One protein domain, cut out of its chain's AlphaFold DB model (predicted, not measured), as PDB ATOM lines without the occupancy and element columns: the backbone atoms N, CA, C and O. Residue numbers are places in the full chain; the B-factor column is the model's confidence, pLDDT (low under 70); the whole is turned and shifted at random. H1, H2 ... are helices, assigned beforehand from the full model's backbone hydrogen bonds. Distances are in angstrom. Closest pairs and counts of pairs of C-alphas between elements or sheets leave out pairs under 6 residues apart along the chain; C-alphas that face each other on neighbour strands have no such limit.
ATOM      1  N   ALA A  18     -50.868  42.237   5.520       94.56
ATOM      2  CA  ALA A  18     -50.282  41.638   6.714       94.56
ATOM      3  C   ALA A  18     -49.643  40.270   6.424       94.56
ATOM      4  O   ALA A  18     -48.701  39.881   7.108       94.56
ATOM      5  N   GLU A  19     -50.115  39.556   5.398       93.94
ATOM      6  CA  GLU A  19     -49.534  38.282   4.981       93.94
ATOM      7  C   GLU A  19     -48.086  38.458   4.513       93.94
ATOM      8  O   GLU A  19     -47.205  37.798   5.056       93.94
ATOM      9  N   SER A  20     -47.803  39.380   3.584       93.56
ATOM     10  CA  SER A  20     -46.427  39.626   3.126       93.56
ATOM     11  C   SER A  20     -45.516  40.141   4.243       93.56
ATOM     12  O   SER A  20     -44.355  39.735   4.328       93.56
ATOM     13  N   LEU A  21     -46.041  40.975   5.149       94.56
ATOM     14  CA  LEU A  21     -45.292  41.413   6.330       94.56
ATOM     15  C   LEU A  21     -44.949  40.225   7.236       94.56
ATOM     16  O   LEU A  21     -43.792  40.065   7.625       94.56
ATOM     17  N   ARG A  22     -45.908  39.336   7.503       95.38
ATOM     18  CA  ARG A  22     -45.678  38.109   8.271       95.38
ATOM     19  C   ARG A  22     -44.713  37.154   7.565       95.38
ATOM     20  O   ARG A  22     -43.828  36.606   8.221       95.38
ATOM     21  N   GLU A  23     -44.823  36.981   6.246       95.38
ATOM     22  CA  GLU A  23     -43.867  36.202   5.448       95.38
ATOM     23  C   GLU A  23     -42.442  36.754   5.621       95.38
ATOM     24  O   GLU A  23     -41.516  35.975   5.838       95.38
ATOM     25  N   MET A  24     -42.252  38.078   5.616       95.06
ATOM     26  CA  MET A  24     -40.945  38.707   5.853       95.06
ATOM     27  C   MET A  24     -40.413  38.424   7.268       95.06
ATOM     28  O   MET A  24     -39.234  38.092   7.440       95.06
ATOM     29  N   VAL A  25     -41.271  38.530   8.289       96.06
ATOM     30  CA  VAL A  25     -40.906  38.261   9.690       96.06
ATOM     31  C   VAL A  25     -40.468  36.807   9.872       96.06
ATOM     32  O   VAL A  25     -39.445  36.539  10.513       96.06
ATOM     33  N   GLU A  26     -41.182  35.867   9.255       96.00
ATOM     34  CA  GLU A  26     -40.981  34.434   9.464       96.00
ATOM     35  C   GLU A  26     -39.946  33.806   8.518       96.00
ATOM     36  O   GLU A  26     -39.233  32.897   8.938       96.00
ATOM     37  N   ALA A  27     -39.770  34.313   7.294       96.56
ATOM     38  CA  ALA A  27     -38.980  33.681   6.227       96.56
ATOM     39  C   ALA A  27     -37.614  33.147   6.681       96.56
ATOM     40  O   ALA A  27     -36.758  33.920   7.091       96.56
ATOM     41  N   ASP A  28     -37.357  31.846   6.554       94.94
ATOM     42  CA  ASP A  28     -36.093  31.224   6.988       94.94
ATOM     43  C   ASP A  28     -35.085  30.988   5.863       94.94
ATOM     44  O   ASP A  28     -33.924  30.658   6.123       94.94
ATOM     45  N   ARG A  29     -35.501  31.164   4.609       96.75
ATOM     46  CA  ARG A  29     -34.680  30.911   3.422       96.75
ATOM     47  C   ARG A  29     -34.616  32.157   2.557       96.75
ATOM     48  O   ARG A  29     -35.593  32.892   2.448       96.75
ATOM     49  N   THR A  30     -33.491  32.348   1.874       97.19
ATOM     50  CA  THR A  30     -33.251  33.499   0.988       97.19
ATOM     51  C   THR A  30     -34.355  33.686  -0.040       97.19
ATOM     52  O   THR A  30     -34.792  34.804  -0.262       97.19
ATOM     53  N   ARG A  31     -34.833  32.594  -0.648       97.19
ATOM     54  CA  ARG A  31     -35.918  32.637  -1.636       97.19
ATOM     55  C   ARG A  31     -37.206  33.210  -1.040       97.19
ATOM     56  O   ARG A  31     -37.855  34.027  -1.678       97.19
ATOM     57  N   ASP A  32     -37.560  32.780   0.166       96.75
ATOM     58  CA  ASP A  32     -38.804  33.192   0.818       96.75
ATOM     59  C   ASP A  32     -38.686  34.654   1.290       96.75
ATOM     60  O   ASP A  32     -39.594  35.448   1.070       96.75
ATOM     61  N   MET A  33     -37.511  35.049   1.800       97.12
ATOM     62  CA  MET A  33     -37.194  36.450   2.104       97.12
ATOM     63  C   MET A  33     -37.243  37.327   0.845       97.12
ATOM     64  O   MET A  33     -37.775  38.428   0.880       97.12
ATOM     65  N   GLN A  34     -36.713  36.845  -0.281       97.06
ATOM     66  CA  GLN A  34     -36.750  37.570  -1.549       97.06
ATOM     67  C   GLN A  34     -38.190  37.802  -2.010       97.06
ATOM     68  O   GLN A  34     -38.524  38.925  -2.368       97.06
ATOM     69  N   LYS A  35     -39.043  36.771  -1.961       95.88
ATOM     70  CA  LYS A  35     -40.469  36.892  -2.295       95.88
ATOM     71  C   LYS A  35     -41.162  37.925  -1.400       95.88
ATOM     72  O   LYS A  35     -41.868  38.781  -1.915       95.88
ATOM     73  N   ALA A  36     -40.923  37.882  -0.090       95.69
ATOM     74  CA  ALA A  36     -41.527  38.832   0.840       95.69
ATOM     75  C   ALA A  36     -41.056  40.279   0.589       95.69
ATOM     76  O   ALA A  36     -41.862  41.201   0.568       95.69
ATOM     77  N   LEU A  37     -39.762  40.482   0.319       95.38
ATOM     78  CA  LEU A  37     -39.206  41.798  -0.016       95.38
ATOM     79  C   LEU A  37     -39.717  42.351  -1.354       95.38
ATOM     80  O   LEU A  37     -39.762  43.565  -1.521       95.38
ATOM     81  N   GLN A  38     -40.093  41.491  -2.305       96.00
ATOM     82  CA  GLN A  38     -40.682  41.923  -3.578       96.00
ATOM     83  C   GLN A  38     -42.053  42.579  -3.414       96.00
ATOM     84  O   GLN A  38     -42.426  43.346  -4.288       96.00
ATOM     85  N   ALA A  39     -42.769  42.322  -2.317       94.06
ATOM     86  CA  ALA A  39     -44.009  43.031  -2.003       94.06
ATOM     87  C   ALA A  39     -43.763  44.458  -1.469       94.06
ATOM     88  O   ALA A  39     -44.700  45.232  -1.356       94.06
ATOM     89  N   LEU A  40     -42.517  44.816  -1.121       92.81
ATOM     90  CA  LEU A  40     -42.155  46.151  -0.620       92.81
ATOM     91  C   LEU A  40     -41.713  47.116  -1.730       92.81
ATOM     92  O   LEU A  40     -41.195  48.192  -1.430       92.81
ATOM     93  N   VAL A  41     -41.759  46.680  -2.990       90.94
ATOM     94  CA  VAL A  41     -41.354  47.493  -4.134       90.94
ATOM     95  C   VAL A  41     -42.248  47.217  -5.332       90.94
ATOM     96  O   VAL A  41     -42.531  46.068  -5.657       90.94
ATOM     97  N   HIS A  42     -42.568  48.272  -6.074       90.62
ATOM     98  CA  HIS A  42     -43.183  48.145  -7.393       90.62
ATOM     99  C   HIS A  42     -42.298  47.348  -8.383       90.62
ATOM    100  O   HIS A  42     -42.700  46.309  -8.911       90.62
ATOM    101  N   ASP A  43     -41.051  47.786  -8.612       93.12
ATOM    102  CA  ASP A  43     -40.125  47.068  -9.499       93.12
ATOM    103  C   ASP A  43     -39.443  45.905  -8.761       93.12
ATOM    104  O   ASP A  43     -38.398  46.044  -8.113       93.12
ATOM    105  N   LYS A  44     -40.033  44.717  -8.909       93.81
ATOM    106  CA  LYS A  44     -39.578  43.462  -8.287       93.81
ATOM    107  C   LYS A  44     -38.174  43.039  -8.723       93.81
ATOM    108  O   LYS A  44     -37.541  42.247  -8.017       93.81
ATOM    109  N   SER A  45     -37.666  43.549  -9.852       94.06
ATOM    110  CA  SER A  45     -36.306  43.259 -10.325       94.06
ATOM    111  C   SER A  45     -35.225  43.891  -9.437       94.06
ATOM    112  O   SER A  45     -34.104  43.383  -9.373       94.06
ATOM    113  N   LEU A  46     -35.583  44.925  -8.662       92.88
ATOM    114  CA  LEU A  46     -34.699  45.568  -7.688       92.88
ATOM    115  C   LEU A  46     -34.357  44.656  -6.502       92.88
ATOM    116  O   LEU A  46     -33.352  44.874  -5.818       92.88
ATOM    117  N   VAL A  47     -35.168  43.624  -6.247       96.44
ATOM    118  CA  VAL A  47     -34.959  42.677  -5.146       96.44
ATOM    119  C   VAL A  47     -34.170  41.469  -5.639       96.44
ATOM    120  O   VAL A  47     -34.699  40.398  -5.943       96.44
ATOM    121  N   GLY A  48     -32.855  41.648  -5.698       96.88
ATOM    122  CA  GLY A  48     -31.921  40.574  -6.010       96.88
ATOM    123  C   GLY A  48     -31.639  39.653  -4.818       96.88
ATOM    124  O   GLY A  48     -31.732  40.041  -3.651       96.88
ATOM    125  N   ARG A  49     -31.157  38.443  -5.116       97.25
ATOM    126  CA  ARG A  49     -30.755  37.438  -4.116       97.25
ATOM    127  C   ARG A  49     -29.811  37.989  -3.038       97.25
ATOM    128  O   ARG A  49     -30.013  37.728  -1.860       97.25
ATOM    129  N   LYS A  50     -28.814  38.796  -3.429       97.12
ATOM    130  CA  LYS A  50     -27.843  39.407  -2.502       97.12
ATOM    131  C   LYS A  50     -28.517  40.321  -1.470       97.12
ATOM    132  O   LYS A  50     -28.106  40.339  -0.313       97.12
ATOM    133  N   MET A  51     -29.539  41.077  -1.876       96.75
ATOM    134  CA  MET A  51     -30.315  41.915  -0.960       96.75
ATOM    135  C   MET A  51     -31.080  41.041   0.036       96.75
ATOM    136  O   MET A  51     -30.975  41.265   1.240       96.75
ATOM    137  N   ALA A  52     -31.764  40.002  -0.449       97.62
ATOM    138  CA  ALA A  52     -32.493  39.067   0.401       97.62
ATOM    139  C   ALA A  52     -31.577  38.340   1.401       97.62
ATOM    140  O   ALA A  52     -31.923  38.241   2.576       97.62
ATOM    141  N   ASP A  53     -30.389  37.900   0.976       97.88
ATOM    142  CA  ASP A  53     -29.381  37.296   1.858       97.88
ATOM    143  C   ASP A  53     -28.943  38.263   2.969       97.88
ATOM    144  O   ASP A  53     -28.854  37.883   4.140       97.88
ATOM    145  N   ASN A  54     -28.709  39.533   2.624       97.00
ATOM    146  CA  ASN A  54     -28.302  40.553   3.587       97.00
ATOM    147  C   ASN A  54     -29.392  40.851   4.622       97.00
ATOM    148  O   ASN A  54     -29.091  40.904   5.815       97.00
ATOM    149  N   VAL A  55     -30.642  41.014   4.182       95.88
ATOM    150  CA  VAL A  55     -31.779  41.247   5.086       95.88
ATOM    151  C   VAL A  55     -32.009  40.025   5.972       95.88
ATOM    152  O   VAL A  55     -32.133  40.165   7.188       95.88
ATOM    153  N   LEU A  56     -31.966  38.818   5.399       96.50
ATOM    154  CA  LEU A  56     -32.113  37.571   6.148       96.50
ATOM    155  C   LEU A  56     -31.044  37.425   7.238       96.50
ATOM    156  O   LEU A  56     -31.354  36.991   8.346       96.50
ATOM    157  N   ARG A  57     -29.796  37.813   6.949       96.00
ATOM    158  CA  ARG A  57     -28.700  37.814   7.928       96.00
ATOM    159  C   ARG A  57     -28.975  38.765   9.094       96.00
ATOM    160  O   ARG A  57     -28.777  38.366  10.234       96.00
ATOM    161  N   VAL A  58     -29.439  39.988   8.828       93.94
ATOM    162  CA  VAL A  58     -29.774  40.968   9.881       93.94
ATOM    163  C   VAL A  58     -30.973  40.501  10.709       93.94
ATOM    164  O   VAL A  58     -30.940  40.569  11.932       93.94
ATOM    165  N   ARG A  59     -32.002  39.940  10.069       94.50
ATOM    166  CA  ARG A  59     -33.188  39.390  10.750       94.50
ATOM    167  C   ARG A  59     -32.847  38.197  11.655       94.50
ATOM    168  O   ARG A  59     -33.608  37.872  12.554       94.50
ATOM    169  N   ARG A  60     -31.726  37.508  11.418       93.56
ATOM    170  CA  ARG A  60     -31.233  36.393  12.251       93.56
ATOM    171  C   ARG A  60     -30.373  36.832  13.438       93.56
ATOM    172  O   ARG A  60     -29.903  35.963  14.160       93.56
ATOM    173  N   LEU A  61     -30.140  38.131  13.624       95.62
ATOM    174  CA  LEU A  61     -29.530  38.621  14.857       95.62
ATOM    175  C   LEU A  61     -30.428  38.269  16.049       95.62
ATOM    176  O   LEU A  61     -31.655  38.272  15.926       95.62
ATOM    177  N   ASP A  62     -29.809  37.968  17.187       95.81
ATOM    178  CA  ASP A  62     -30.519  37.542  18.392       95.81
ATOM    179  C   ASP A  62     -31.603  38.558  18.782       95.81
ATOM    180  O   ASP A  62     -31.353  39.761  18.879       95.81
ATOM    181  N   GLY A  63     -32.834  38.074  18.964       95.62
ATOM    182  CA  GLY A  63     -33.994  38.888  19.332       95.62
ATOM    183  C   GLY A  63     -34.628  39.697  18.194       95.62
ATOM    184  O   GLY A  63     -35.704  40.266  18.388       95.62
ATOM    185  N   ALA A  64     -34.024  39.759  17.000       96.38
ATOM    186  CA  ALA A  64     -34.561  40.562  15.899       96.38
ATOM    187  C   ALA A  64     -35.908  40.020  15.392       96.38
ATOM    188  O   ALA A  64     -36.826  40.793  15.118       96.38
ATOM    189  N   ARG A  65     -36.058  38.694  15.300       95.88
ATOM    190  CA  ARG A  65     -37.324  38.070  14.889       95.88
ATOM    191  C   ARG A  65     -38.422  38.312  15.923       95.88
ATOM    192  O   ARG A  65     -39.539  38.654  15.550       95.88
ATOM    193  N   GLU A  66     -38.119  38.155  17.203       97.25
ATOM    194  CA  GLU A  66     -39.058  38.365  18.307       97.25
ATOM    195  C   GLU A  66     -39.516  39.826  18.382       97.25
ATOM    196  O   GLU A  66     -40.709  40.097  18.543       97.25
ATOM    197  N   ALA A  67     -38.594  40.774  18.187       97.50
ATOM    198  CA  ALA A  67     -38.921  42.192  18.100       97.50
ATOM    199  C   ALA A  67     -39.845  42.486  16.908       97.50
ATOM    200  O   ALA A  67     -40.855  43.169  17.064       97.50
ATOM    201  N   LEU A  68     -39.557  41.920  15.732       96.44
ATOM    202  CA  LEU A  68     -40.399  42.093  14.548       96.44
ATOM    203  C   LEU A  68     -41.790  41.467  14.708       96.44
ATOM    204  O   LEU A  68     -42.767  42.092  14.311       96.44
ATOM    205  N   ARG A  69     -41.906  40.292  15.342       96.81
ATOM    206  CA  ARG A  69     -43.206  39.703  15.723       96.81
ATOM    207  C   ARG A  69     -43.982  40.613  16.671       96.81
ATOM    208  O   ARG A  69     -45.187  40.762  16.530       96.81
ATOM    209  N   THR A  70     -43.290  41.239  17.623       97.62
ATOM    210  CA  THR A  70     -43.913  42.188  18.559       97.62
ATOM    211  C   THR A  70     -44.451  43.414  17.821       97.62
ATOM    212  O   THR A  70     -45.573  43.842  18.082       97.62
ATOM    213  N   ILE A  71     -43.681  43.956  16.872       95.94
ATOM    214  CA  ILE A  71     -44.107  45.083  16.032       95.94
ATOM    215  C   ILE A  71     -45.290  44.681  15.143       95.94
ATOM    216  O   ILE A  71     -46.271  45.413  15.080       95.94
ATOM    217  N   GLU A  72     -45.231  43.520  14.484       95.44
ATOM    218  CA  GLU A  72     -46.310  43.024  13.620       95.44
ATOM    219  C   GLU A  72     -47.615  42.840  14.399       95.44
ATOM    220  O   GLU A  72     -48.644  43.380  13.995       95.44
ATOM    221  N   ALA A  73     -47.557  42.203  15.570       94.62
ATOM    222  CA  ALA A  73     -48.720  42.018  16.427       94.62
ATOM    223  C   ALA A  73     -49.305  43.344  16.946       94.62
ATOM    224  O   ALA A  73     -50.522  43.464  17.071       94.62
ATOM    225  N   ALA A  74     -48.462  44.336  17.253       95.25
ATOM    226  CA  ALA A  74     -48.911  45.633  17.757       95.25
ATOM    227  C   ALA A  74     -49.503  46.532  16.659       95.25
ATOM    228  O   ALA A  74     -50.472  47.250  16.905       95.25
ATOM    229  N   CYS A  75     -48.922  46.512  15.459       93.94
ATOM    230  CA  CYS A  75     -49.320  47.390  14.360       93.94
ATOM    231  C   CYS A  75     -50.438  46.800  13.496       93.94
ATOM    232  O   CYS A  75     -51.241  47.558  12.947       93.94
ATOM    233  N   PHE A  76     -50.483  45.471  13.356       94.06
ATOM    234  CA  PHE A  76     -51.305  44.774  12.364       94.06
ATOM    235  C   PHE A  76     -52.173  43.657  12.962       94.06
ATOM    236  O   PHE A  76     -52.430  42.636  12.316       94.06
ATOM    237  N   ALA A  77     -52.634  43.836  14.203       90.62
ATOM    238  CA  ALA A  77     -53.479  42.864  14.887       90.62
ATOM    239  C   ALA A  77     -54.686  42.452  14.023       90.62
ATOM    240  O   ALA A  77     -55.375  43.285  13.434       90.62
ATOM    241  N   ASN A  78     -54.961  41.147  13.966       92.12
ATOM    242  CA  ASN A  78     -56.021  40.561  13.132       92.12
ATOM    243  C   ASN A  78     -55.870  40.845  11.622       92.12
ATOM    244  O   ASN A  78     -56.863  40.855  10.896       92.12
ATOM    245  N   GLY A  79     -54.641  41.074  11.150       93.62
ATOM    246  CA  GLY A  79     -54.346  41.331   9.741       93.62
ATOM    247  C   GLY A  79     -54.783  42.717   9.264       93.62
ATOM    248  O   GLY A  79     -55.029  42.904   8.076       93.62
ATOM    249  N   GLN A  80     -54.934  43.673  10.183       95.38
ATOM    250  CA  GLN A  80     -55.438  45.013   9.896       95.38
ATOM    251  C   GLN A  80     -54.629  46.078  10.612       95.38
ATOM    252  O   GLN A  80     -54.174  45.871  11.735       95.38
TER     253      GLN A  80
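Overview. This is residues 18 to 80 of the 133 residues of the protein "Dihydrolipoamide acetyltransferase component (E2) of acetoin dehydrogenase complex" of Acetobacter malorum (UniProt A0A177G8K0). Three helices, H2, H1 and H4, lie side by side in a row with H1 in the middle, and the fourth helix, H3, crosses H2 at about a right angle and with its last residue, Arg 59, comes close to Val 25 near the end of H1 and to Arg 65 near the beginning of H4. H1 and H2 form a helical hairpin, H4 runs opposite to H1 on its other side, and H3 packs mainly on H2. The printed part has 63 residues, with four named helices in the order H1, H2, H3, H4 and no named strand, and its class is all helix. The whole is compact, with a radius of gyration of the C-alphas of 11.7 A, and flat, with spans of 30 by 27 by 13 A.

Arrangement. H1, residues 18 to 26, touches H2, residues 30 to 38, and the closest C-alphas, those of Met 24 and Ala 36, are 5.0 A apart. These two run opposite ways at a shallow tilt of 31 degrees and form a helical hairpin. H2 touches H3, residues 49 to 59, about perpendicular at 84 degrees, with the C-alphas of Gln 34 and Ala 52 closest at 4.9 A. H1 and H3 are close but not clearly touching, with the closest C-alphas, those of Val 25 and Arg 59, 7.9 A apart. H4, residues 64 to 75, touches H1, with the C-alphas of Val 25 and Leu 68 closest at 6.2 A. H1 and H4 run opposite ways at a shallow tilt of 17 degrees. H3 and H4 are close but not clearly touching, about perpendicular at 86 degrees, with the C-alphas of Arg 59 and Arg 65 closest at 6.0 A. H2 and H4 are apart. The helix packing is only just mostly aligned: 2 of the 3 pairs that touch are at a shallow tilt. In H1, H2, H3 and H4 every O i to N i+4 pair is within hydrogen-bond range.

Along the chain. H1 begins at C-alpha 18, at (-50.282, 41.638, 6.714), and measures 12.1 A from first to last C-alpha. H2 is also 12.1 A long. H3 begins at C-alpha 49, at (-30.755, 37.438, -4.116), and is 15.2 A long. H4, the longest helix with 12 residues, measures 16.3 A and ends at C-alpha 75, at (-49.320, 47.390, 14.360).

Size, cuts and confidence. The two C-alphas farthest apart, those of Lys 50 and Asn 78, are 32.2 A apart, while the first and last printed C-alphas, those of Ala 18 and Gln 80, are 6.9 A apart. The printed part has no cut. The links H1 to H2 and H3 to H4 are tight, and the link H2 to H3, with 10 residues, is short. The mean pLDDT of the printed part is 95.3, and no printed residue is under 70.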